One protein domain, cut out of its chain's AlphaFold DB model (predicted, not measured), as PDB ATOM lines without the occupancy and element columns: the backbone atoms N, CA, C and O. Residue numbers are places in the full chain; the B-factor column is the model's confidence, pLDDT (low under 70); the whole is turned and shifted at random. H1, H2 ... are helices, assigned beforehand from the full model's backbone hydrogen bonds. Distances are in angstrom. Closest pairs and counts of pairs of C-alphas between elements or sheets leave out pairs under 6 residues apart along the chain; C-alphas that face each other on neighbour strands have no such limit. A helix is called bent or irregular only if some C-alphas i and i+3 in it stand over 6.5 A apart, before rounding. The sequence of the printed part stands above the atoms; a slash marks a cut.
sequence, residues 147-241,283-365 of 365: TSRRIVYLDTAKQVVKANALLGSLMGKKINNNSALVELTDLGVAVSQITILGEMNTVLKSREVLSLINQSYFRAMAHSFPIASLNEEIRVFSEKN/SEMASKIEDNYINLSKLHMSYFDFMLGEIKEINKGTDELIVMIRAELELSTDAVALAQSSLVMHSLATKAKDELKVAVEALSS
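This is residues 147 to 241 and 283 to 365 of the 365 residues of an uncharacterized protein of Janthinobacterium lividum (UniProt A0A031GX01). Long helices lie lengthwise beside one another in an elongated stack, with H4 running nearly its whole length: the arms H3a and H3b of the bent helix H3 pack along one side of H4, and H5 packs along another side of it, away from the rest. H1 and H2 pack beside H3a, and H1, H2, H3a and H4 form an up-and-down bundle, helices side by side, each running against the one before it. The printed part has 178 residues, with five named helices in the order H1, H2, H3, H4, H5 and no named strand; the class is all helix. The whole is loose, with a radius of gyration of the C-alphas of 19.9 A, and spans 68 by 34 by 20 A.

H1, residues 147 to 169, begins with C-alpha 147 at (13.025, -17.690, -13.960) and measures 33.4 A. H2, residues 179 to 197, measures 28.8 A; it is neither bent nor irregular, but only just: C-alphas 183 and 186 are 6.1 A apart. H3, residues 200 to 241, was assigned as one helix by its hydrogen bonds but is bent, with C-alphas 223 and 226 6.6 A apart. Its arms are H3a, residues 200 to 223, 34.9 A, and H3b, residues 226 to 241, 22.2 A. H4, residues 283 to 328, measures 65.5 A from C-alpha 283 at (-4.731, -40.610, -73.399). H5, residues 335 to 364, measures 43.7 A and ends with C-alpha 364 at (10.892, -43.528, -63.305).

H1 and H2 form a helical hairpin at a shallow tilt of 25 degrees; their closest C-alphas, of Thr 156 and Ala 190, are 5.1 A apart. H2 and H3a form another, closest at the C-alphas of Thr 195 and Val 203, 5.3 A. H1 touches H3a with residues 163 to 167 alone, closest at the C-alphas of Leu 167 and Tyr 217, 6.2 A. H3a and H3b stand at a shallow tilt of 34 degrees, only just short of steep. H4 touches H3a with residues 303 to 325 alone, opposite ways at 3 degrees; the closest C-alphas, of Val 209 and Gly 317, are 5.7 A apart. H4 touches H3b with residues 285 to 300 alone, closest at the C-alphas of Ile 234 and Ile 289, 5.6 A. H4 touches H1 with residues 307 to 325 alone, closest at the C-alphas of Tyr 153 and Ile 325, 7.0 A. H4 and H5 form a hairpin at 4 degrees, closest at the C-alphas of Val 323 and Ala 335, 6.5 A. H5 is apart from H1, H2, H3a and H3b. Every O i to N i+4 pair is within hydrogen-bond range in H1, H3a, H3b, H4 and H5, and 12 of 15 are in H2.

The C-alphas farthest apart, of Ser 283 and Glu 330, are 67.9 A apart. Residues 242 to 282 are not printed, and C-alphas 241 and 283 are 8.5 A apart across this cut. Of the links printed whole, none is long. The mean pLDDT of the printed part is 95.4, and residue 177 alone is under 70.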
ATOM      1  N   THR A 147      14.251 -16.969 -13.593       96.94
ATOM      2  CA  THR A 147      13.025 -17.690 -13.960       96.94
ATOM      3  C   THR A 147      12.413 -17.137 -15.246       96.94
ATOM      4  O   THR A 147      12.057 -17.904 -16.143       96.94
ATOM      5  N   SER A 148      12.339 -15.810 -15.378       97.31
ATOM      6  CA  SER A 148      11.801 -15.153 -16.575       97.31
ATOM      7  C   SER A 148      12.648 -15.456 -17.815       97.31
ATOM      8  O   SER A 148      12.100 -15.811 -18.859       97.31
ATOM      9  N   ARG A 149      13.983 -15.413 -17.688       97.38
ATOM     10  CA  ARG A 149      14.929 -15.804 -18.748       97.38
ATOM     11  C   ARG A 149      14.710 -17.244 -19.196       97.38
ATOM     12  O   ARG A 149      14.561 -17.495 -20.387       97.38
ATOM     13  N   ARG A 150      14.601 -18.188 -18.253       97.12
ATOM     14  CA  ARG A 150      14.348 -19.606 -18.562       97.12
ATOM     15  C   ARG A 150      13.072 -19.800 -19.388       97.12
ATOM     16  O   ARG A 150      13.090 -20.569 -20.345       97.12
ATOM     17  N   ILE A 151      11.986 -19.111 -19.031       97.94
ATOM     18  CA  ILE A 151      10.708 -19.191 -19.757       97.94
ATOM     19  C   ILE A 151      10.868 -18.670 -21.190       97.94
ATOM     20  O   ILE A 151      10.478 -19.355 -22.135       97.94
ATOM     21  N   VAL A 152      11.479 -17.496 -21.355       97.94
ATOM     22  CA  VAL A 152      11.677 -16.867 -22.670       97.94
ATOM     23  C   VAL A 152      12.594 -17.697 -23.572       97.94
ATOM     24  O   VAL A 152      12.311 -17.870 -24.760       97.94
ATOM     25  N   TYR A 153      13.670 -18.262 -23.025       98.06
ATOM     26  CA  TYR A 153      14.588 -19.111 -23.786       98.06
ATOM     27  C   TYR A 153      13.947 -20.422 -24.228       98.06
ATOM     28  O   TYR A 153      14.135 -20.841 -25.372       98.06
ATOM     29  N   LEU A 154      13.133 -21.036 -23.368       97.62
ATOM     30  CA  LEU A 154      12.384 -22.235 -23.727       97.62
ATOM     31  C   LEU A 154      11.331 -21.948 -24.806       97.62
ATOM     32  O   LEU A 154      11.198 -22.735 -25.745       97.62
ATOM     33  N   ASP A 155      10.611 -20.827 -24.709       97.62
ATOM     34  CA  ASP A 155       9.658 -20.442 -25.752       97.62
ATOM     35  C   ASP A 155      10.372 -20.156 -27.078       97.62
ATOM     36  O   ASP A 155       9.965 -20.673 -28.115       97.62
ATOM     37  N   THR A 156      11.509 -19.455 -27.053       97.75
ATOM     38  CA  THR A 156      12.302 -19.195 -28.264       97.75
ATOM     39  C   THR A 156      12.738 -20.490 -28.943       97.75
ATOM     40  O   THR A 156      12.530 -20.646 -30.146       97.75
ATOM     41  N   ALA A 157      13.269 -21.456 -28.187       97.19
ATOM     42  CA  ALA A 157      13.647 -22.759 -28.735       97.19
ATOM     43  C   ALA A 157      12.452 -23.465 -29.401       97.19
ATOM     44  O   ALA A 157      12.565 -23.991 -30.510       97.19
ATOM     45  N   LYS A 158      11.271 -23.413 -28.771       97.62
ATOM     46  CA  LYS A 158      10.026 -23.948 -29.339       97.62
ATOM     47  C   LYS A 158       9.636 -23.242 -30.641       97.62
ATOM     48  O   LYS A 158       9.225 -23.916 -31.588       97.62
ATOM     49  N   GLN A 159       9.743 -21.915 -30.708       97.62
ATOM     50  CA  GLN A 159       9.406 -21.167 -31.922       97.62
ATOM     51  C   GLN A 159      10.400 -21.434 -33.063       97.62
ATOM     52  O   GLN A 159       9.972 -21.546 -34.208       97.62
ATOM     53  N   VAL A 160      11.693 -21.628 -32.775       97.25
ATOM     54  CA  VAL A 160      12.691 -22.017 -33.793       97.25
ATOM     55  C   VAL A 160      12.345 -23.375 -34.407       97.25
ATOM     56  O   VAL A 160      12.330 -23.520 -35.628       97.25
ATOM     57  N   VAL A 161      11.974 -24.362 -33.584       97.00
ATOM     58  CA  VAL A 161      11.548 -25.684 -34.077       97.00
ATOM     59  C   VAL A 161      10.304 -25.577 -34.963       97.00
ATOM     60  O   VAL A 161      10.252 -26.190 -36.030       97.00
ATOM     61  N   LYS A 162       9.313 -24.771 -34.563       97.00
ATOM     62  CA  LYS A 162       8.127 -24.518 -35.394       97.00
ATOM     63  C   LYS A 162       8.481 -23.837 -36.714       97.00
ATOM     64  O   LYS A 162       7.935 -24.224 -37.740       97.00
ATOM     65  N   ALA A 163       9.389 -22.864 -36.702       96.75
ATOM     66  CA  ALA A 163       9.830 -22.189 -37.917       96.75
ATOM     67  C   ALA A 163      10.524 -23.168 -38.880       96.75
ATOM     68  O   ALA A 163      10.214 -23.180 -40.070       96.75
ATOM     69  N   ASN A 164      11.370 -24.067 -38.370       95.75
ATOM     70  CA  ASN A 164      11.975 -25.129 -39.177       95.75
ATOM     71  C   ASN A 164      10.921 -26.080 -39.772       95.75
ATOM     72  O   ASN A 164      10.987 -26.423 -40.953       95.75
ATOM     73  N   ALA A 165       9.912 -26.465 -38.985       96.06
ATOM     74  CA  ALA A 165       8.801 -27.281 -39.473       96.06
ATOM     75  C   ALA A 165       7.974 -26.552 -40.549       96.06
ATOM     76  O   ALA A 165       7.587 -27.157 -41.552       96.06
ATOM     77  N   LEU A 166       7.749 -25.244 -40.379       95.62
ATOM     78  CA  LEU A 166       7.086 -24.405 -41.371       95.62
ATOM     79  C   LEU A 166       7.849 -24.432 -42.699       95.62
ATOM     80  O   LEU A 166       7.222 -24.712 -43.721       95.62
ATOM     81  N   LEU A 167       9.171 -24.222 -42.683       96.00
ATOM     82  CA  LEU A 167      10.008 -24.272 -43.887       96.00
ATOM     83  C   LEU A 167       9.889 -25.620 -44.615       96.00
ATOM     84  O   LEU A 167       9.734 -25.653 -45.834       96.00
ATOM     85  N   GLY A 168       9.884 -26.736 -43.882       94.62
ATOM     86  CA  GLY A 168       9.667 -28.062 -44.472       94.62
ATOM     87  C   GLY A 168       8.272 -28.237 -45.088       94.62
ATOM     88  O   GLY A 168       8.124 -28.882 -46.124       94.62
ATOM     89  N   SER A 169       7.246 -27.623 -44.494       94.50
ATOM     90  CA  SER A 169       5.850 -27.754 -44.938       94.50
ATOM     91  C   SER A 169       5.480 -26.923 -46.175       94.50
ATOM     92  O   SER A 169       4.422 -27.154 -46.766       94.50
ATOM     93  N   LEU A 170       6.322 -25.965 -46.585       94.25
ATOM     94  CA  LEU A 170       6.014 -25.036 -47.683       94.25
ATOM     95  C   LEU A 170       5.771 -25.738 -49.024       94.25
ATOM     96  O   LEU A 170       4.961 -25.261 -49.810       94.25
ATOM     97  N   MET A 171       6.398 -26.892 -49.261       93.19
ATOM     98  CA  MET A 171       6.214 -27.680 -50.485       93.19
ATOM     99  C   MET A 171       4.751 -28.097 -50.724       93.19
ATOM    100  O   MET A 171       4.307 -28.167 -51.867       93.19
ATOM    101  N   GLY A 172       3.996 -28.374 -49.652       87.94
ATOM    102  CA  GLY A 172       2.609 -28.851 -49.730       87.94
ATOM    103  C   GLY A 172       1.549 -27.797 -49.399       87.94
ATOM    104  O   GLY A 172       0.358 -28.040 -49.601       87.94
ATOM    105  N   LYS A 173       1.943 -26.631 -48.869       89.50
ATOM    106  CA  LYS A 173       1.004 -25.556 -48.516       89.50
ATOM    107  C   LYS A 173       0.645 -24.734 -49.760       89.50
ATOM    108  O   LYS A 173       1.496 -24.370 -50.565       89.50
ATOM    109  N   LYS A 174      -0.634 -24.361 -49.890       85.31
ATOM    110  CA  LYS A 174      -1.065 -23.369 -50.887       85.31
ATOM    111  C   LYS A 174      -0.556 -21.986 -50.463       85.31
ATOM    112  O   LYS A 174      -0.895 -21.509 -49.385       85.31
ATOM    113  N   ILE A 175       0.223 -21.336 -51.328       79.00
ATOM    114  CA  ILE A 175       0.883 -20.038 -51.066       79.00
ATOM    115  C   ILE A 175      -0.121 -18.863 -51.003       79.00
ATOM    116  O   ILE A 175       0.233 -17.735 -50.682       79.00
ATOM    117  N   ASN A 176      -1.408 -19.105 -51.263       76.44
ATOM    118  CA  ASN A 176      -2.431 -18.059 -51.319       76.44
ATOM    119  C   ASN A 176      -2.879 -17.511 -49.950       76.44
ATOM    120  O   ASN A 176      -3.666 -16.567 -49.913       76.44
ATOM    121  N   ASN A 177      -2.392 -18.073 -48.841       67.12
ATOM    122  CA  ASN A 177      -2.826 -17.694 -47.503       67.12
ATOM    123  C   ASN A 177      -1.719 -16.953 -46.744       67.12
ATOM    124  O   ASN A 177      -0.632 -17.486 -46.527       67.12
ATOM    125  N   ASN A 178      -2.049 -15.769 -46.216       73.88
ATOM    126  CA  ASN A 178      -1.222 -14.992 -45.275       73.88
ATOM    127  C   ASN A 178      -0.839 -15.755 -43.984       73.88
ATOM    128  O   ASN A 178      -0.134 -15.208 -43.139       73.88
ATOM    129  N   SER A 179      -1.285 -17.003 -43.799       78.81
ATOM    130  CA  SER A 179      -1.070 -17.787 -42.581       78.81
ATOM    131  C   SER A 179       0.404 -18.088 -42.307       78.81
ATOM    132  O   SER A 179       0.805 -18.121 -41.151       78.81
ATOM    133  N   ALA A 180       1.228 -18.262 -43.344       78.69
ATOM    134  CA  ALA A 180       2.635 -18.621 -43.164       78.69
ATOM    135  C   ALA A 180       3.472 -17.483 -42.547       78.69
ATOM    136  O   ALA A 180       4.340 -17.740 -41.719       78.69
ATOM    137  N   LEU A 181       3.169 -16.221 -42.875       85.62
ATOM    138  CA  LEU A 181       3.830 -15.074 -42.241       85.62
ATOM    139  C   LEU A 181       3.419 -14.926 -40.774       85.62
ATOM    140  O   LEU A 181       4.264 -14.598 -39.946       85.62
ATOM    141  N   VAL A 182       2.152 -15.206 -40.447       89.12
ATOM    142  CA  VAL A 182       1.656 -15.180 -39.061       89.12
ATOM    143  C   VAL A 182       2.435 -16.172 -38.195       89.12
ATOM    144  O   VAL A 182       2.862 -15.809 -37.104       89.12
ATOM    145  N   GLU A 183       2.715 -17.376 -38.697       88.50
ATOM    146  CA  GLU A 183       3.497 -18.386 -37.967       88.50
ATOM    147  C   GLU A 183       4.935 -17.915 -37.635       88.50
ATOM    148  O   GLU A 183       5.470 -18.284 -36.591       88.50
ATOM    149  N   LEU A 184       5.552 -17.051 -38.457       93.62
ATOM    150  CA  LEU A 184       6.870 -16.462 -38.165       93.62
ATOM    151  C   LEU A 184       6.813 -15.274 -37.193       93.62
ATOM    152  O   LEU A 184       7.821 -14.960 -36.554       93.62
ATOM    153  N   THR A 185       5.659 -14.615 -37.045       95.50
ATOM    154  CA  THR A 185       5.536 -13.484 -36.110       95.50
ATOM    155  C   THR A 185       5.757 -13.907 -34.658       95.50
ATOM    156  O   THR A 185       6.406 -13.172 -33.916       95.50
ATOM    157  N   ASP A 186       5.336 -15.119 -34.282       95.56
ATOM    158  CA  ASP A 186       5.554 -15.679 -32.944       95.56
ATOM    159  C   ASP A 186       7.049 -15.810 -32.612       95.56
ATOM    160  O   ASP A 186       7.477 -15.496 -31.501       95.56
ATOM    161  N   LEU A 187       7.870 -16.215 -33.589       96.88
ATOM    162  CA  LEU A 187       9.324 -16.256 -33.426       96.88
ATOM    163  C   LEU A 187       9.899 -14.847 -33.227       96.88
ATOM    164  O   LEU A 187      10.754 -14.642 -32.366       96.88
ATOM    165  N   GLY A 188       9.403 -13.860 -33.978       97.50
ATOM    166  CA  GLY A 188       9.787 -12.457 -33.803       97.50
ATOM    167  C   GLY A 188       9.446 -11.912 -32.410       97.50
ATOM    168  O   GLY A 188      10.246 -11.178 -31.821       97.50
ATOM    169  N   VAL A 189       8.298 -12.305 -31.849       97.81
ATOM    170  CA  VAL A 189       7.903 -11.962 -30.473       97.81
ATOM    171  C   VAL A 189       8.857 -12.595 -29.462       97.81
ATOM    172  O   VAL A 189       9.356 -11.887 -28.589       97.81
ATOM    173  N   ALA A 190       9.178 -13.884 -29.602       97.75
ATOM    174  CA  ALA A 190      10.107 -14.572 -28.704       97.75
ATOM    175  C   ALA A 190      11.514 -13.934 -28.720       97.75
ATOM    176  O   ALA A 190      12.092 -13.642 -27.673       97.75
ATOM    177  N   VAL A 191      12.032 -13.578 -29.900       97.81
ATOM    178  CA  VAL A 191      13.318 -12.861 -30.037       97.81
ATOM    179  C   VAL A 191      13.257 -11.445 -29.445       97.81
ATOM    180  O   VAL A 191      14.230 -10.952 -28.863       97.81
ATOM    181  N   SER A 192      12.102 -10.783 -29.527       98.12
ATOM    182  CA  SER A 192      11.885  -9.488 -28.870       98.12
ATOM    183  C   SER A 192      11.892  -9.616 -27.344       98.12
ATOM    184  O   SER A 192      12.410  -8.736 -26.661       98.12
ATOM    185  N   GLN A 193      11.393 -10.725 -26.792       98.00
ATOM    186  CA  GLN A 193      11.486 -11.006 -25.357       98.00
ATOM    187  C   GLN A 193      12.936 -11.256 -24.918       98.00
ATOM    188  O   GLN A 193      13.351 -10.726 -23.885       98.00
ATOM    189  N   ILE A 194      13.737 -11.972 -25.722       97.75
ATOM    190  CA  ILE A 194      15.187 -12.112 -25.482       97.75
ATOM    191  C   ILE A 194      15.864 -10.740 -25.464       97.75
ATOM    192  O   ILE A 194      16.681 -10.483 -24.590       97.75
ATOM    193  N   THR A 195      15.487  -9.832 -26.371       97.69
ATOM    194  CA  THR A 195      16.035  -8.462 -26.412       97.69
ATOM    195  C   THR A 195      15.850  -7.704 -25.088       97.69
ATOM    196  O   THR A 195      16.674  -6.855 -24.762       97.69
ATOM    197  N   ILE A 196      14.787  -7.989 -24.329       97.75
ATOM    198  CA  ILE A 196      14.481  -7.296 -23.069       97.75
ATOM    199  C   ILE A 196      15.235  -7.910 -21.882       97.75
ATOM    200  O   ILE A 196      15.675  -7.177 -21.000       97.75
ATOM    201  N   LEU A 197      15.346  -9.241 -21.826       97.38
ATOM    202  CA  LEU A 197      15.830  -9.951 -20.633       97.38
ATOM    203  C   LEU A 197      17.244 -10.526 -20.761       97.38
ATOM    204  O   LEU A 197      17.874 -10.786 -19.732       97.38
ATOM    205  N   GLY A 198      17.709 -10.766 -21.985       97.06
ATOM    206  CA  GLY A 198      18.947 -11.483 -22.260       97.06
ATOM    207  C   GLY A 198      20.188 -10.606 -22.312       97.06
ATOM    208  O   GLY A 198      20.117  -9.382 -22.438       97.06
ATOM    209  N   GLU A 199      21.349 -11.246 -22.229       97.19
ATOM    210  CA  GLU A 199      22.628 -10.570 -22.421       97.19
ATOM    211  C   GLU A 199      22.848 -10.161 -23.880       97.19
ATOM    212  O   GLU A 199      22.351 -10.795 -24.811       97.19
ATOM    213  N   MET A 200      23.650  -9.114 -24.102       98.00
ATOM    214  CA  MET A 200      23.853  -8.535 -25.436       98.00
ATOM    215  C   MET A 200      24.313  -9.569 -26.478       98.00
ATOM    216  O   MET A 200      23.837  -9.544 -27.610       98.00
ATOM    217  N   ASN A 201      25.185 -10.513 -26.106       98.00
ATOM    218  CA  ASN A 201      25.646 -11.567 -27.017       98.00
ATOM    219  C   ASN A 201      24.489 -12.482 -27.458       98.00
ATOM    220  O   ASN A 201      24.297 -12.699 -28.657       98.00
ATOM    221  N   THR A 202      23.659 -12.928 -26.509       98.25
ATOM    222  CA  THR A 202      22.443 -13.719 -26.758       98.25
ATOM    223  C   THR A 202      21.440 -12.943 -27.623       98.25
ATOM    224  O   THR A 202      20.833 -13.492 -28.548       98.25
ATOM    225  N   VAL A 203      21.289 -11.637 -27.382       98.38
ATOM    226  CA  VAL A 203      20.425 -10.750 -28.178       98.38
ATOM    227  C   VAL A 203      20.909 -10.647 -29.624       98.38
ATOM    228  O   VAL A 203      20.111 -10.791 -30.551       98.38
ATOM    229  N   LEU A 204      22.204 -10.425 -29.847       98.38
ATOM    230  CA  LEU A 204      22.763 -10.347 -31.197       98.38
ATOM    231  C   LEU A 204      22.596 -11.675 -31.941       98.38
ATOM    232  O   LEU A 204      22.110 -11.681 -33.074       98.38
ATOM    233  N   LYS A 205      22.907 -12.798 -31.285       98.44
ATOM    234  CA  LYS A 205      22.806 -14.117 -31.913       98.44
ATOM    235  C   LYS A 205      21.361 -14.527 -32.201       98.44
ATOM    236  O   LYS A 205      21.081 -15.058 -33.273       98.44
ATOM    237  N   SER A 206      20.417 -14.228 -31.308       98.31
ATOM    238  CA  SER A 206      18.992 -14.519 -31.547       98.31
ATOM    239  C   SER A 206      18.425 -13.744 -32.743       98.31
ATOM    240  O   SER A 206      17.646 -14.294 -33.522       98.31
ATOM    241  N   ARG A 207      18.865 -12.496 -32.951       98.31
ATOM    242  CA  ARG A 207      18.511 -11.707 -34.143       98.31
ATOM    243  C   ARG A 207      19.135 -12.258 -35.418       98.31
ATOM    244  O   ARG A 207      18.472 -12.265 -36.452       98.31
ATOM    245  N   GLU A 208      20.377 -12.726 -35.348       98.44
ATOM    246  CA  GLU A 208      21.039 -13.387 -36.474       98.44
ATOM    247  C   GLU A 208      20.267 -14.644 -36.899       98.44
ATOM    248  O   GLU A 208      19.924 -14.781 -38.071       98.44
ATOM    249  N   VAL A 209      19.895 -15.506 -35.945       98.31
ATOM    250  CA  VAL A 209      19.090 -16.715 -36.206       98.31
ATOM    251  C   VAL A 209      17.731 -16.364 -36.817       98.31
ATOM    252  O   VAL A 209      17.334 -16.969 -37.813       98.31
ATOM    253  N   LEU A 210      17.031 -15.355 -36.286       97.94
ATOM    254  CA  LEU A 210      15.777 -14.867 -36.874       97.94
ATOM    255  C   LEU A 210      15.969 -14.393 -38.321       97.94
ATOM    256  O   LEU A 210      15.146 -14.690 -39.187       97.94
ATOM    257  N   SER A 211      17.051 -13.661 -38.591       98.19
ATOM    258  CA  SER A 211      17.369 -13.178 -39.935       98.19
ATOM    259  C   SER A 211      17.651 -14.331 -40.897       98.19
ATOM    260  O   SER A 211      17.138 -14.313 -42.016       98.19
ATOM    261  N   LEU A 212      18.415 -15.341 -40.464       98.25
ATOM    262  CA  LEU A 212      18.685 -16.549 -41.248       98.25
ATOM    263  C   LEU A 212      17.379 -17.262 -41.605       98.25
ATOM    264  O   LEU A 212      17.112 -17.478 -42.782       98.25
ATOM    265  N   ILE A 213      16.518 -17.522 -40.618       97.88
ATOM    266  CA  ILE A 213      15.220 -18.180 -40.829       97.88
ATOM    267  C   ILE A 213      14.344 -17.387 -41.807       97.88
ATOM    268  O   ILE A 213      13.792 -17.966 -42.742       97.88
ATOM    269  N   ASN A 214      14.240 -16.064 -41.644       97.06
ATOM    270  CA  ASN A 214      13.461 -15.217 -42.553       97.06
ATOM    271  C   ASN A 214      14.017 -15.250 -43.985       97.06
ATOM    272  O   ASN A 214      13.261 -15.332 -44.954       97.06
ATOM    273  N   GLN A 215      15.341 -15.218 -44.139       97.50
ATOM    274  CA  GLN A 215      15.980 -15.290 -45.449       97.50
ATOM    275  C   GLN A 215      15.770 -16.661 -46.109       97.50
ATOM    276  O   GLN A 215      15.501 -16.733 -47.312       97.50
ATOM    277  N   SER A 216      15.893 -17.747 -45.343       97.25
ATOM    278  CA  SER A 216      15.612 -19.107 -45.809       97.25
ATOM    279  C   SER A 216      14.141 -19.266 -46.183       97.25
ATOM    280  O   SER A 216      13.850 -19.881 -47.203       97.25
ATOM    281  N   TYR A 217      13.216 -18.641 -45.448       96.44
ATOM    282  CA  TYR A 217      11.784 -18.641 -45.757       96.44
ATOM    283  C   TYR A 217      11.473 -18.036 -47.127       96.44
ATOM    284  O   TYR A 217      10.817 -18.680 -47.946       96.44
ATOM    285  N   PHE A 218      11.977 -16.837 -47.430       96.06
ATOM    286  CA  PHE A 218      11.722 -16.218 -48.736       96.06
ATOM    287  C   PHE A 218      12.348 -17.004 -49.893       96.06
ATOM    288  O   PHE A 218      11.747 -17.118 -50.963       96.06
ATOM    289  N   ARG A 219      13.529 -17.596 -49.679       97.38
ATOM    290  CA  ARG A 219      14.157 -18.478 -50.672       97.38
ATOM    291  C   ARG A 219      13.360 -19.773 -50.859       97.38
ATOM    292  O   ARG A 219      13.075 -20.147 -51.993       97.38
ATOM    293  N   ALA A 220      12.906 -20.395 -49.774       96.44
ATOM    294  CA  ALA A 220      12.040 -21.572 -49.811       96.44
ATOM    295  C   ALA A 220      10.727 -21.288 -50.550       96.44
ATOM    296  O   ALA A 220      10.308 -22.088 -51.386       96.44
ATOM    297  N   MET A 221      10.116 -20.119 -50.329       95.06
ATOM    298  CA  MET A 221       8.934 -19.690 -51.081       95.06
ATOM    299  C   MET A 221       9.191 -19.679 -52.592       95.06
ATOM    300  O   MET A 221       8.380 -20.223 -53.344       95.06
ATOM    301  N   ALA A 222      10.325 -19.128 -53.034       95.69
ATOM    302  CA  ALA A 222      10.688 -19.094 -54.449       95.69
ATOM    303  C   ALA A 222      10.811 -20.504 -55.057       95.69
ATOM    304  O   ALA A 222      10.329 -20.733 -56.165       95.69
ATOM    305  N   HIS A 223      11.373 -21.466 -54.315       96.44
ATOM    306  CA  HIS A 223      11.444 -22.866 -54.751       96.44
ATOM    307  C   HIS A 223      10.092 -23.601 -54.680       96.44
ATOM    308  O   HIS A 223       9.833 -24.489 -55.490       96.44
ATOM    309  N   SER A 224       9.214 -23.234 -53.744       95.69
ATOM    310  CA  SER A 224       7.894 -23.862 -53.577       95.69
ATOM    311  C   SER A 224       6.866 -23.421 -54.626       95.69
ATOM    312  O   SER A 224       5.944 -24.169 -54.946       95.69
ATOM    313  N   PHE A 225       7.022 -22.228 -55.206       94.81
ATOM    314  CA  PHE A 225       6.086 -21.698 -56.197       94.81
ATOM    315  C   PHE A 225       5.908 -22.588 -57.444       94.81
ATOM    316  O   PHE A 225       4.764 -22.924 -57.760       94.81
ATOM    317  N   PRO A 226       6.973 -23.031 -58.145       96.00
ATOM    318  CA  PRO A 226       6.808 -23.913 -59.303       96.00
ATOM    319  C   PRO A 226       6.194 -25.273 -58.927       96.00
ATOM    320  O   PRO A 226       5.427 -25.830 -59.709       96.00
ATOM    321  N   ILE A 227       6.449 -25.771 -57.712       96.50
ATOM    322  CA  ILE A 227       5.837 -27.000 -57.180       96.50
ATOM    323  C   ILE A 227       4.323 -26.816 -57.031       96.50
ATOM    324  O   ILE A 227       3.538 -27.642 -57.498       96.50
ATOM    325  N   ALA A 228       3.897 -25.704 -56.427       94.81
ATOM    326  CA  ALA A 228       2.484 -25.371 -56.288       94.81
ATOM    327  C   ALA A 228       1.790 -25.214 -57.655       94.81
ATOM    328  O   ALA A 228       0.667 -25.692 -57.822       94.81
ATOM    329  N   SER A 229       2.465 -24.602 -58.636       94.88
ATOM    330  CA  SER A 229       1.955 -24.460 -60.007       94.88
ATOM    331  C   SER A 229       1.730 -25.816 -60.680       94.88
ATOM    332  O   SER A 229       0.638 -26.071 -61.182       94.88
ATOM    333  N   LEU A 230       2.718 -26.720 -60.641       96.62
ATOM    334  CA  LEU A 230       2.578 -28.055 -61.239       96.62
ATOM    335  C   LEU A 230       1.495 -28.893 -60.554       96.62
ATOM    336  O   LEU A 230       0.734 -29.575 -61.235       96.62
ATOM    337  N   ASN A 231       1.384 -28.823 -59.226       96.00
ATOM    338  CA  ASN A 231       0.310 -29.504 -58.498       96.00
ATOM    339  C   ASN A 231      -1.079 -29.033 -58.953       96.00
ATOM    340  O   ASN A 231      -1.994 -29.842 -59.111       96.00
ATOM    341  N   GLU A 232      -1.237 -27.732 -59.190       95.25
ATOM    342  CA  GLU A 232      -2.483 -27.171 -59.705       95.25
ATOM    343  C   GLU A 232      -2.759 -27.613 -61.150       95.25
ATOM    344  O   GLU A 232      -3.886 -27.994 -61.472       95.25
ATOM    345  N   GLU A 233      -1.744 -27.648 -62.014       96.81
ATOM    346  CA  GLU A 233      -1.885 -28.176 -63.376       96.81
ATOM    347  C   GLU A 233      -2.286 -29.654 -63.388       96.81
ATOM    348  O   GLU A 233      -3.216 -30.036 -64.104       96.81
ATOM    349  N   ILE A 234      -1.634 -30.484 -62.565       97.25
ATOM    350  CA  ILE A 234      -1.973 -31.904 -62.390       97.25
ATOM    351  C   ILE A 234      -3.428 -32.044 -61.948       97.25
ATOM    352  O   ILE A 234      -4.163 -32.855 -62.518       97.25
ATOM    353  N   ARG A 235      -3.871 -31.236 -60.977       97.31
ATOM    354  CA  ARG A 235      -5.265 -31.226 -60.516       97.31
ATOM    355  C   ARG A 235      -6.224 -30.908 -61.663       97.31
ATOM    356  O   ARG A 235      -7.167 -31.659 -61.897       97.31
ATOM    357  N   VAL A 236      -5.960 -29.841 -62.418       97.31
ATOM    358  CA  VAL A 236      -6.802 -29.418 -63.549       97.31
ATOM    359  C   VAL A 236      -6.864 -30.491 -64.640       97.31
ATOM    360  O   VAL A 236      -7.945 -30.760 -65.172       97.31
ATOM    361  N   PHE A 237      -5.738 -31.111 -64.996       98.06
ATOM    362  CA  PHE A 237      -5.729 -32.192 -65.983       98.06
ATOM    363  C   PHE A 237      -6.435 -33.446 -65.474       98.06
ATOM    364  O   PHE A 237      -7.171 -34.066 -66.241       98.06
ATOM    365  N   SER A 238      -6.284 -33.779 -64.193       98.19
ATOM    366  CA  SER A 238      -6.963 -34.918 -63.568       98.19
ATOM    367  C   SER A 238      -8.481 -34.746 -63.601       98.19
ATOM    368  O   SER A 238      -9.184 -35.630 -64.086       98.19
ATOM    369  N   GLU A 239      -8.986 -33.572 -63.215       98.31
ATOM    370  CA  GLU A 239     -10.420 -33.246 -63.267       98.31
ATOM    371  C   GLU A 239     -10.977 -33.273 -64.698       98.31
ATOM    372  O   GLU A 239     -12.096 -33.732 -64.941       98.31
ATOM    373  N   LYS A 240     -10.208 -32.783 -65.679       97.94
ATOM    374  CA  LYS A 240     -10.590 -32.869 -67.099       97.94
ATOM    375  C   LYS A 240     -10.624 -34.318 -67.578       97.94
ATOM    376  O   LYS A 240     -11.573 -34.704 -68.257       97.94
ATOM    377  N   ASN A 241      -9.615 -35.113 -67.229       98.25
ATOM    378  CA  ASN A 241      -9.521 -36.513 -67.623       98.25
ATOM    379  C   ASN A 241     -10.669 -37.342 -67.031       98.25
ATOM    380  O   ASN A 241     -11.265 -38.148 -67.739       98.25
ATOM    381  N   SER A 283      -6.132 -40.188 -73.285       98.12
ATOM    382  CA  SER A 283      -4.731 -40.610 -73.399       98.12
ATOM    383  C   SER A 283      -3.767 -39.420 -73.401       98.12
ATOM    384  O   SER A 283      -2.750 -39.465 -72.718       98.12
ATOM    385  N   GLU A 284      -4.090 -38.344 -74.125       97.94
ATOM    386  CA  GLU A 284      -3.286 -37.113 -74.140       97.94
ATOM    387  C   GLU A 284      -3.242 -36.447 -72.756       97.94
ATOM    388  O   GLU A 284      -2.187 -35.992 -72.321       97.94
ATOM    389  N   MET A 285      -4.370 -36.402 -72.037       97.44
ATOM    390  CA  MET A 285      -4.411 -35.855 -70.676       97.44
ATOM    391  C   MET A 285      -3.645 -36.734 -69.685       97.44
ATOM    392  O   MET A 285      -2.953 -36.200 -68.825       97.44
ATOM    393  N   ALA A 286      -3.734 -38.062 -69.809       97.62
ATOM    394  CA  ALA A 286      -2.974 -38.993 -68.977       97.62
ATOM    395  C   ALA A 286      -1.459 -38.818 -69.167       97.62
ATOM    396  O   ALA A 286      -0.745 -38.698 -68.178       97.62
ATOM    397  N   SER A 287      -0.998 -38.696 -70.416       97.69
ATOM    398  CA  SER A 287       0.411 -38.423 -70.729       97.69
ATOM    399  C   SER A 287       0.884 -37.086 -70.144       97.69
ATOM    400  O   SER A 287       1.940 -37.033 -69.528       97.69
ATOM    401  N   LYS A 288       0.075 -36.018 -70.223       97.62
ATOM    402  CA  LYS A 288       0.421 -34.727 -69.591       97.62
ATOM    403  C   LYS A 288       0.514 -34.802 -68.068       97.62
ATOM    404  O   LYS A 288       1.343 -34.123 -67.470       97.62
ATOM    405  N   ILE A 289      -0.360 -35.584 -67.433       97.62
ATOM    406  CA  ILE A 289      -0.316 -35.809 -65.983       97.62
ATOM    407  C   ILE A 289       0.987 -36.524 -65.611       97.62
ATOM    408  O   ILE A 289       1.662 -36.098 -64.676       97.62
ATOM    409  N   GLU A 290       1.352 -37.566 -66.355       96.69
ATOM    410  CA  GLU A 290       2.594 -38.321 -66.170       96.69
ATOM    411  C   GLU A 290       3.837 -37.429 -66.322       96.69
ATOM    412  O   GLU A 290       4.653 -37.357 -65.401       96.69
ATOM    413  N   ASP A 291       3.926 -36.655 -67.409       96.75
ATOM    414  CA  ASP A 291       5.016 -35.697 -67.641       96.75
ATOM    415  C   ASP A 291       5.141 -34.687 -66.487       96.75
ATOM    416  O   ASP A 291       6.240 -34.393 -65.996       96.75
ATOM    417  N   ASN A 292       4.006 -34.171 -66.002       97.19
ATOM    418  CA  ASN A 292       3.982 -33.236 -64.883       97.19
ATOM    419  C   ASN A 292       4.424 -33.889 -63.565       97.19
ATOM    420  O   ASN A 292       5.121 -33.232 -62.791       97.19
ATOM    421  N   TYR A 293       4.101 -35.160 -63.306       96.75
ATOM    422  CA  TYR A 293       4.595 -35.884 -62.126       96.75
ATOM    423  C   TYR A 293       6.111 -36.114 -62.162       96.75
ATOM    424  O   TYR A 293       6.777 -35.985 -61.128       96.75
ATOM    425  N   ILE A 294       6.675 -36.398 -63.339       95.19
ATOM    426  CA  ILE A 294       8.129 -36.527 -63.516       95.19
ATOM    427  C   ILE A 294       8.811 -35.188 -63.199       95.19
ATOM    428  O   ILE A 294       9.794 -35.139 -62.454       95.19
ATOM    429  N   ASN A 295       8.274 -34.082 -63.720       96.38
ATOM    430  CA  ASN A 295       8.805 -32.743 -63.455       96.38
ATOM    431  C   ASN A 295       8.640 -32.328 -61.986       96.38
ATOM    432  O   ASN A 295       9.574 -31.786 -61.391       96.38
ATOM    433  N   LEU A 296       7.494 -32.638 -61.377       96.44
ATOM    434  CA  LEU A 296       7.228 -32.395 -59.961       96.44
ATOM    435  C   LEU A 296       8.247 -33.116 -59.070       96.44
ATOM    436  O   LEU A 296       8.807 -32.506 -58.162       96.44
ATOM    437  N   SER A 297       8.551 -34.380 -59.371       95.25
ATOM    438  CA  SER A 297       9.536 -35.174 -58.623       95.25
ATOM    439  C   SER A 297      10.935 -34.551 -58.677       95.25
ATOM    440  O   SER A 297      11.611 -34.452 -57.652       95.25
ATOM    441  N   LYS A 298      11.353 -34.040 -59.844       95.88
ATOM    442  CA  LYS A 298      12.627 -33.309 -59.991       95.88
ATOM    443  C   LYS A 298      12.659 -32.043 -59.132       95.88
ATOM    444  O   LYS A 298      13.661 -31.781 -58.466       95.88
ATOM    445  N   LEU A 299      11.569 -31.273 -59.113       97.00
ATOM    446  CA  LEU A 299      11.470 -30.071 -58.281       97.00
ATOM    447  C   LEU A 299      11.461 -30.397 -56.784       97.00
ATOM    448  O   LEU A 299      12.109 -29.689 -56.018       97.00
ATOM    449  N   HIS A 300      10.788 -31.472 -56.365       96.25
ATOM    450  CA  HIS A 300      10.817 -31.934 -54.976       96.25
ATOM    451  C   HIS A 300      12.245 -32.273 -54.531       96.25
ATOM    452  O   HIS A 300      12.677 -31.811 -53.477       96.25
ATOM    453  N   MET A 301      13.008 -33.005 -55.350       95.94
ATOM    454  CA  MET A 301      14.409 -33.317 -55.042       95.94
ATOM    455  C   MET A 301      15.272 -32.057 -54.945       95.94
ATOM    456  O   MET A 301      16.021 -31.902 -53.984       95.94
ATOM    457  N   SER A 302      15.104 -31.116 -55.882       96.69
ATOM    458  CA  SER A 302      15.799 -29.825 -55.830       96.69
ATOM    459  C   SER A 302      15.445 -29.021 -54.573       96.69
ATOM    460  O   SER A 302      16.326 -28.395 -53.982       96.69
ATOM    461  N   TYR A 303      14.183 -29.053 -54.139       97.12
ATOM    462  CA  TYR A 303      13.746 -28.410 -52.902       97.12
ATOM    463  C   TYR A 303      14.376 -29.065 -51.670       97.12
ATOM    464  O   TYR A 303      14.808 -28.359 -50.762       97.12
ATOM    465  N   PHE A 304      14.466 -30.398 -51.630       96.56
ATOM    466  CA  PHE A 304      15.123 -31.108 -50.531       96.56
ATOM    467  C   PHE A 304      16.614 -30.777 -50.434       96.56
ATOM    468  O   PHE A 304      17.093 -30.503 -49.334       96.56
ATOM    469  N   ASP A 305      17.330 -30.748 -51.562       96.50
ATOM    470  CA  ASP A 305      18.739 -30.338 -51.605       96.50
ATOM    471  C   ASP A 305      18.928 -28.924 -51.037       96.50
ATOM    472  O   ASP A 305      19.772 -28.701 -50.166       96.50
ATOM    473  N   PHE A 306      18.092 -27.984 -51.484       97.38
ATOM    474  CA  PHE A 306      18.077 -26.616 -50.976       97.38
ATOM    475  C   PHE A 306      17.809 -26.572 -49.461       97.38
ATOM    476  O   PHE A 306      18.582 -25.978 -48.707       97.38
ATOM    477  N   MET A 307      16.756 -27.247 -48.995       97.25
ATOM    478  CA  MET A 307      16.356 -27.235 -47.587       97.25
ATOM    479  C   MET A 307      17.403 -27.839 -46.656       97.25
ATOM    480  O   MET A 307      17.593 -27.327 -45.555       97.25
ATOM    481  N   LEU A 308      18.099 -28.901 -47.069       96.62
ATOM    482  CA  LEU A 308      19.178 -29.483 -46.267       96.62
ATOM    483  C   LEU A 308      20.345 -28.512 -46.080       96.62
ATOM    484  O   LEU A 308      20.936 -28.481 -44.999       96.62
ATOM    485  N   GLY A 309      20.658 -27.717 -47.107       96.50
ATOM    486  CA  GLY A 309      21.655 -26.652 -47.018       96.50
ATOM    487  C   GLY A 309      21.237 -25.556 -46.037       96.50
ATOM    488  O   GLY A 309      21.998 -25.211 -45.137       96.50
ATOM    489  N   GLU A 310      20.006 -25.061 -46.153       97.38
ATOM    490  CA  GLU A 310      19.502 -23.990 -45.284       97.38
ATOM    491  C   GLU A 310      19.346 -24.436 -43.821       97.38
ATOM    492  O   GLU A 310      19.775 -23.729 -42.910       97.38
ATOM    493  N   ILE A 311      18.794 -25.631 -43.574       96.31
ATOM    494  CA  ILE A 311      18.623 -26.173 -42.215       96.31
ATOM    495  C   ILE A 311      19.975 -26.358 -41.525       96.31
ATOM    496  O   ILE A 311      20.078 -26.129 -40.322       96.31
ATOM    497  N   LYS A 312      21.023 -26.743 -42.260       96.88
ATOM    498  CA  LYS A 312      22.376 -26.865 -41.703       96.88
ATOM    499  C   LYS A 312      22.873 -25.533 -41.138       96.88
ATOM    500  O   LYS A 312      23.361 -25.501 -40.010       96.88
ATOM    501  N   GLU A 313      22.734 -24.449 -41.898       97.50
ATOM    502  CA  GLU A 313      23.166 -23.115 -41.462       97.50
ATOM    503  C   GLU A 313      22.296 -22.580 -40.314       97.50
ATOM    504  O   GLU A 313      22.826 -22.043 -39.339       97.50
ATOM    505  N   ILE A 314      20.975 -22.801 -40.361       97.38
ATOM    506  CA  ILE A 314      20.068 -22.444 -39.258       97.38
ATOM    507  C   ILE A 314      20.439 -23.207 -37.981       97.38
ATOM    508  O   ILE A 314      20.518 -22.603 -36.910       97.38
ATOM    509  N   ASN A 315      20.686 -24.516 -38.074       96.88
ATOM    510  CA  ASN A 315      21.054 -25.339 -36.923       96.88
ATOM    511  C   ASN A 315      22.384 -24.889 -36.328       96.88
ATOM    512  O   ASN A 315      22.467 -24.739 -35.118       96.88
ATOM    513  N   LYS A 316      23.381 -24.563 -37.156       97.50
ATOM    514  CA  LYS A 316      24.646 -23.995 -36.675       97.50
ATOM    515  C   LYS A 316      24.423 -22.706 -35.871       97.50
ATOM    516  O   LYS A 316      24.920 -22.582 -34.755       97.50
ATOM    517  N   GLY A 317      23.648 -21.761 -36.409       97.69
ATOM    518  CA  GLY A 317      23.318 -20.524 -35.693       97.69
ATOM    519  C   GLY A 317      22.516 -20.771 -34.409       97.69
ATOM    520  O   GLY A 317      22.722 -20.087 -33.406       97.69
ATOM    521  N   THR A 318      21.634 -21.771 -34.428       97.50
ATOM    522  CA  THR A 318      20.815 -22.182 -33.281       97.50
ATOM    523  C   THR A 318      21.659 -22.846 -32.192       97.50
ATOM    524  O   THR A 318      21.465 -22.538 -31.021       97.50
ATOM    525  N   ASP A 319      22.624 -23.691 -32.549       97.69
ATOM    526  CA  ASP A 319      23.545 -24.332 -31.606       97.69
ATOM    527  C   ASP A 319      24.387 -23.282 -30.874       97.69
ATOM    528  O   ASP A 319      24.485 -23.302 -29.648       97.69
ATOM    529  N   GLU A 320      24.926 -22.305 -31.611       97.75
ATOM    530  CA  GLU A 320      25.646 -21.162 -31.038       97.75
ATOM    531  C   GLU A 320      24.752 -20.344 -30.087       97.75
ATOM    532  O   GLU A 320      25.177 -19.991 -28.985       97.75
ATOM    533  N   LEU A 321      23.491 -20.096 -30.464       97.94
ATOM    534  CA  LEU A 321      22.515 -19.426 -29.601       97.94
ATOM    535  C   LEU A 321      22.225 -20.235 -28.327       97.94
ATOM    536  O   LEU A 321      22.169 -19.664 -27.239       97.94
ATOM    537  N   ILE A 322      22.065 -21.556 -28.433       97.44
ATOM    538  CA  ILE A 322      21.822 -22.443 -27.288       97.44
ATOM    539  C   ILE A 322      23.016 -22.429 -26.333       97.44
ATOM    540  O   ILE A 322      22.815 -22.388 -25.120       97.44
ATOM    541  N   VAL A 323      24.247 -22.435 -26.849       97.69
ATOM    542  CA  VAL A 323      25.458 -22.326 -26.023       97.69
ATOM    543  C   VAL A 323      25.459 -21.012 -25.237       97.69
ATOM    544  O   VAL A 323      25.696 -21.042 -24.031       97.69
ATOM    545  N   MET A 324      25.130 -19.882 -25.876       97.56
ATOM    546  CA  MET A 324      25.031 -18.580 -25.195       97.56
ATOM    547  C   MET A 324      23.929 -18.565 -24.129       97.56
ATOM    548  O   MET A 324      24.176 -18.169 -22.994       97.56
ATOM    549  N   ILE A 325      22.740 -19.077 -24.460       97.44
ATOM    550  CA  ILE A 325      21.616 -19.211 -23.522       97.44
ATOM    551  C   ILE A 325      22.013 -20.045 -22.301       97.44
ATOM    552  O   ILE A 325      21.701 -19.686 -21.168       97.44
ATOM    553  N   ARG A 326      22.686 -21.179 -22.514       97.25
ATOM    554  CA  ARG A 326      23.093 -22.063 -21.418       97.25
ATOM    555  C   ARG A 326      24.180 -21.430 -20.560       97.25
ATOM    556  O   ARG A 326      24.093 -21.551 -19.344       97.25
ATOM    557  N   ALA A 327      25.134 -20.721 -21.163       96.81
ATOM    558  CA  ALA A 327      26.134 -19.956 -20.425       96.81
ATOM    559  C   ALA A 327      25.483 -18.889 -19.526       96.81
ATOM    560  O   ALA A 327      25.828 -18.793 -18.353       96.81
ATOM    561  N   GLU A 328      24.485 -18.164 -20.039       95.69
ATOM    562  CA  GLU A 328      23.742 -17.146 -19.281       95.69
ATOM    563  C   GLU A 328      22.887 -17.737 -18.142       95.69
ATOM    564  O   GLU A 328      22.602 -17.073 -17.148       95.69
ATOM    565  N   LEU A 329      22.476 -19.000 -18.272       95.75
ATOM    566  CA  LEU A 329      21.780 -19.755 -17.227       95.75
ATOM    567  C   LEU A 329      22.735 -20.508 -16.284       95.75
ATOM    568  O   LEU A 329      22.264 -21.335 -15.502       95.75
ATOM    569  N   GLU A 330      24.046 -20.266 -16.381       95.69
ATOM    570  CA  GLU A 330      25.095 -20.942 -15.601       95.69
ATOM    571  C   GLU A 330      25.092 -22.475 -15.777       95.69
ATOM    572  O   GLU A 330      25.490 -23.244 -14.900       95.69
ATOM    573  N   LEU A 331      24.645 -22.948 -16.943       95.50
ATOM    574  CA  LEU A 331      24.618 -24.359 -17.304       95.50
ATOM    575  C   LEU A 331      25.861 -24.719 -18.120       95.50
ATOM    576  O   LEU A 331      26.111 -24.167 -19.195       95.50
ATOM    577  N   SER A 332      26.606 -25.723 -17.657       93.69
ATOM    578  CA  SER A 332      27.726 -26.268 -18.421       93.69
ATOM    579  C   SER A 332      27.241 -26.840 -19.757       93.69
ATOM    580  O   SER A 332      26.194 -27.494 -19.852       93.69
ATOM    581  N   THR A 333      27.985 -26.545 -20.821       93.94
ATOM    582  CA  THR A 333      27.638 -26.965 -22.182       93.94
ATOM    583  C   THR A 333      28.890 -27.375 -22.922       93.94
ATOM    584  O   THR A 333      29.824 -26.587 -23.046       93.94
ATOM    585  N   ASP A 334      28.887 -28.595 -23.443       96.31
ATOM    586  CA  ASP A 334      29.893 -29.038 -24.395       96.31
ATOM    587  C   ASP A 334      29.461 -28.611 -25.806       96.31
ATOM    588  O   ASP A 334      28.637 -29.259 -26.458       96.31
ATOM    589  N   ALA A 335      29.994 -27.474 -26.257       94.56
ATOM    590  CA  ALA A 335      29.712 -26.931 -27.583       94.56
ATOM    591  C   ALA A 335      30.193 -27.860 -28.712       94.56
ATOM    592  O   ALA A 335      29.584 -27.893 -29.782       94.56
ATOM    593  N   VAL A 336      31.259 -28.634 -28.475       96.06
ATOM    594  CA  VAL A 336      31.823 -29.550 -29.473       96.06
ATOM    595  C   VAL A 336      30.895 -30.741 -29.660       96.06
ATOM    596  O   VAL A 336      30.555 -31.075 -30.795       96.06
ATOM    597  N   ALA A 337      30.423 -31.334 -28.562       95.88
ATOM    598  CA  ALA A 337      29.459 -32.429 -28.621       95.88
ATOM    599  C   ALA A 337      28.149 -32.009 -29.309       95.88
ATOM    600  O   ALA A 337      27.614 -32.765 -30.124       95.88
ATOM    601  N   LEU A 338      27.656 -30.794 -29.034       94.19
ATOM    602  CA  LEU A 338      26.452 -30.267 -29.682       94.19
ATOM    603  C   LEU A 338      26.649 -30.108 -31.198       94.19
ATOM    604  O   LEU A 338      25.869 -30.652 -31.978       94.19
ATOM    605  N   ALA A 339      27.739 -29.460 -31.622       93.44
ATOM    606  CA  ALA A 339      28.052 -29.288 -33.040       93.44
ATOM    607  C   ALA A 339      28.251 -30.635 -33.764       93.44
ATOM    608  O   ALA A 339      27.804 -30.815 -34.901       93.44
ATOM    609  N   GLN A 340      28.888 -31.607 -33.103       96.25
ATOM    610  CA  GLN A 340      29.071 -32.951 -33.646       96.25
ATOM    611  C   GLN A 340      27.732 -33.678 -33.819       96.25
ATOM    612  O   GLN A 340      27.520 -34.320 -34.850       96.25
ATOM    613  N   SER A 341      26.809 -33.539 -32.863       96.12
ATOM    614  CA  SER A 341      25.449 -34.078 -32.970       96.12
ATOM    615  C   SER A 341      24.714 -33.512 -34.192       96.12
ATOM    616  O   SER A 341      24.175 -34.277 -34.998       96.12
ATOM    617  N   SER A 342      24.756 -32.193 -34.397       94.19
ATOM    618  CA  SER A 342      24.138 -31.535 -35.558       94.19
ATOM    619  C   SER A 342      24.745 -31.989 -36.889       94.19
ATOM    620  O   SER A 342      24.021 -32.205 -37.866       94.19
ATOM    621  N   LEU A 343      26.062 -32.214 -36.933       95.19
ATOM    622  CA  LEU A 343      26.747 -32.732 -38.120       95.19
ATOM    623  C   LEU A 343      26.324 -34.170 -38.446       95.19
ATOM    624  O   LEU A 343      26.082 -34.482 -39.614       95.19
ATOM    625  N   VAL A 344      26.194 -35.033 -37.434       97.12
ATOM    626  CA  VAL A 344      25.707 -36.412 -37.606       97.12
ATOM    627  C   VAL A 344      24.262 -36.421 -38.103       97.12
ATOM    628  O   VAL A 344      23.936 -37.157 -39.032       97.12
ATOM    629  N   MET A 345      23.391 -35.577 -37.549       94.94
ATOM    630  CA  MET A 345      22.012 -35.464 -38.035       94.94
ATOM    631  C   MET A 345      21.955 -35.015 -39.501       94.94
ATOM    632  O   MET A 345      21.195 -35.577 -40.288       94.94
ATOM    633  N   HIS A 346      22.791 -34.051 -39.892       94.94
ATOM    634  CA  HIS A 346      22.864 -33.589 -41.277       94.94
ATOM    635  C   HIS A 346      23.390 -34.670 -42.236       94.94
ATOM    636  O   HIS A 346      22.860 -34.825 -43.339       94.94
ATOM    637  N   SER A 347      24.400 -35.450 -41.833       96.75
ATOM    638  CA  SER A 347      24.934 -36.530 -42.671       96.75
ATOM    639  C   SER A 347      23.925 -37.666 -42.854       96.75
ATOM    640  O   SER A 347      23.756 -38.155 -43.972       96.75
ATOM    641  N   LEU A 348      23.185 -38.024 -41.798       97.19
ATOM    642  CA  LEU A 348      22.082 -38.984 -41.875       97.19
ATOM    643  C   LEU A 348      20.961 -38.489 -42.793       97.19
ATOM    644  O   LEU A 348      20.479 -39.252 -43.628       97.19
ATOM    645  N   ALA A 349      20.581 -37.214 -42.687       95.25
ATOM    646  CA  ALA A 349      19.558 -36.627 -43.547       95.25
ATOM    647  C   ALA A 349      19.992 -36.597 -45.024       95.25
ATOM    648  O   ALA A 349      19.200 -36.913 -45.909       95.25
ATOM    649  N   THR A 350      21.265 -36.289 -45.291       96.19
ATOM    650  CA  THR A 350      21.834 -36.322 -46.648       96.19
ATOM    651  C   THR A 350      21.820 -37.739 -47.217       96.19
ATOM    652  O   THR A 350      21.367 -37.940 -48.341       96.19
ATOM    653  N   LYS A 351      22.221 -38.732 -46.414       97.56
ATOM    654  CA  LYS A 351      22.177 -40.142 -46.812       97.56
ATOM    655  C   LYS A 351      20.750 -40.597 -47.142       97.56
ATOM    656  O   LYS A 351      20.534 -41.186 -48.195       97.56
ATOM    657  N   ALA A 352      19.778 -40.282 -46.285       96.50
ATOM    658  CA  ALA A 352      18.372 -40.621 -46.519       96.50
ATOM    659  C   ALA A 352      17.820 -39.961 -47.796       96.50
ATOM    660  O   ALA A 352      17.044 -40.568 -48.532       96.50
ATOM    661  N   LYS A 353      18.247 -38.727 -48.094       95.19
ATOM    662  CA  LYS A 353      17.898 -38.030 -49.336       95.19
ATOM    663  C   LYS A 353      18.491 -38.718 -50.570       95.19
ATOM    664  O   LYS A 353      17.802 -38.839 -51.580       95.19
ATOM    665  N   ASP A 354      19.740 -39.171 -50.505       96.44
ATOM    666  CA  ASP A 354      20.379 -39.888 -51.615       96.44
ATOM    667  C   ASP A 354      19.716 -41.256 -51.858       96.44
ATOM    668  O   ASP A 354      19.458 -41.620 -53.004       96.44
ATOM    669  N   GLU A 355      19.346 -41.977 -50.795       96.38
ATOM    670  CA  GLU A 355      18.560 -43.219 -50.889       96.38
ATOM    671  C   GLU A 355      17.184 -42.975 -51.532       96.38
ATOM    672  O   GLU A 355      16.775 -43.712 -52.432       96.38
ATOM    673  N   LEU A 356      16.493 -41.901 -51.130       93.56
ATOM    674  CA  LEU A 356      15.223 -41.495 -51.734       93.56
ATOM    675  C   LEU A 356      15.384 -41.168 -53.222       93.56
ATOM    676  O   LEU A 356      14.548 -41.570 -54.029       93.56
ATOM    677  N   LYS A 357      16.462 -40.471 -53.597       94.44
ATOM    678  CA  LYS A 357      16.752 -40.136 -54.994       94.44
ATOM    679  C   LYS A 357      16.858 -41.390 -55.860       94.44
ATOM    680  O   LYS A 357      16.201 -41.463 -56.893       94.44
ATOM    681  N   VAL A 358      17.631 -42.381 -55.411       96.06
ATOM    682  CA  VAL A 358      17.798 -43.661 -56.121       96.06
ATOM    683  C   VAL A 358      16.461 -44.392 -56.257       96.06
ATOM    684  O   VAL A 358      16.152 -44.914 -57.326       96.06
ATOM    685  N   ALA A 359      15.635 -44.398 -55.205       94.12
ATOM    686  CA  ALA A 359      14.312 -45.016 -55.250       94.12
ATOM    687  C   ALA A 359      13.365 -44.322 -56.247       94.12
ATOM    688  O   ALA A 359      12.638 -44.996 -56.974       94.12
ATOM    689  N   VAL A 360      13.386 -42.986 -56.309       90.12
ATOM    690  CA  VAL A 360      12.585 -42.208 -57.269       90.12
ATOM    691  C   VAL A 360      13.058 -42.452 -58.704       90.12
ATOM    692  O   VAL A 360      12.227 -42.645 -59.588       90.12
ATOM    693  N   GLU A 361      14.371 -42.496 -58.938       91.50
ATOM    694  CA  GLU A 361      14.939 -42.790 -60.259       91.50
ATOM    695  C   GLU A 361      14.546 -44.196 -60.740       91.50
ATOM    696  O   GLU A 361      14.114 -44.343 -61.882       91.50
ATOM    697  N   ALA A 362      14.579 -45.198 -59.854       93.62
ATOM    698  CA  ALA A 362      14.175 -46.573 -60.157       93.62
ATOM    699  C   ALA A 362      12.673 -46.739 -60.457       93.62
ATOM    700  O   ALA A 362      12.293 -47.671 -61.155       93.62
ATOM    701  N   LEU A 363      11.811 -45.862 -59.929       88.12
ATOM    702  CA  LEU A 363      10.380 -45.843 -60.265       88.12
ATOM    703  C   LEU A 363      10.090 -45.125 -61.590       88.12
ATOM    704  O   LEU A 363       9.009 -45.295 -62.148       88.12
ATOM    705  N   SER A 364      11.023 -44.290 -62.058       83.44
ATOM    706  CA  SER A 364      10.892 -43.528 -63.305       83.44
ATOM    707  C   SER A 364      11.496 -44.223 -64.530       83.44
ATOM    708  O   SER A 364      11.223 -43.799 -65.654       83.44
ATOM    709  N   SER A 365      12.324 -45.249 -64.311       85.75
ATOM    710  CA  SER A 365      12.893 -46.137 -65.334       85.75
ATOM    711  C   SER A 365      11.981 -47.321 -65.608       85.75
ATOM    712  O   SER A 365      11.827 -47.672 -66.798       85.75
TER     713      SER A 365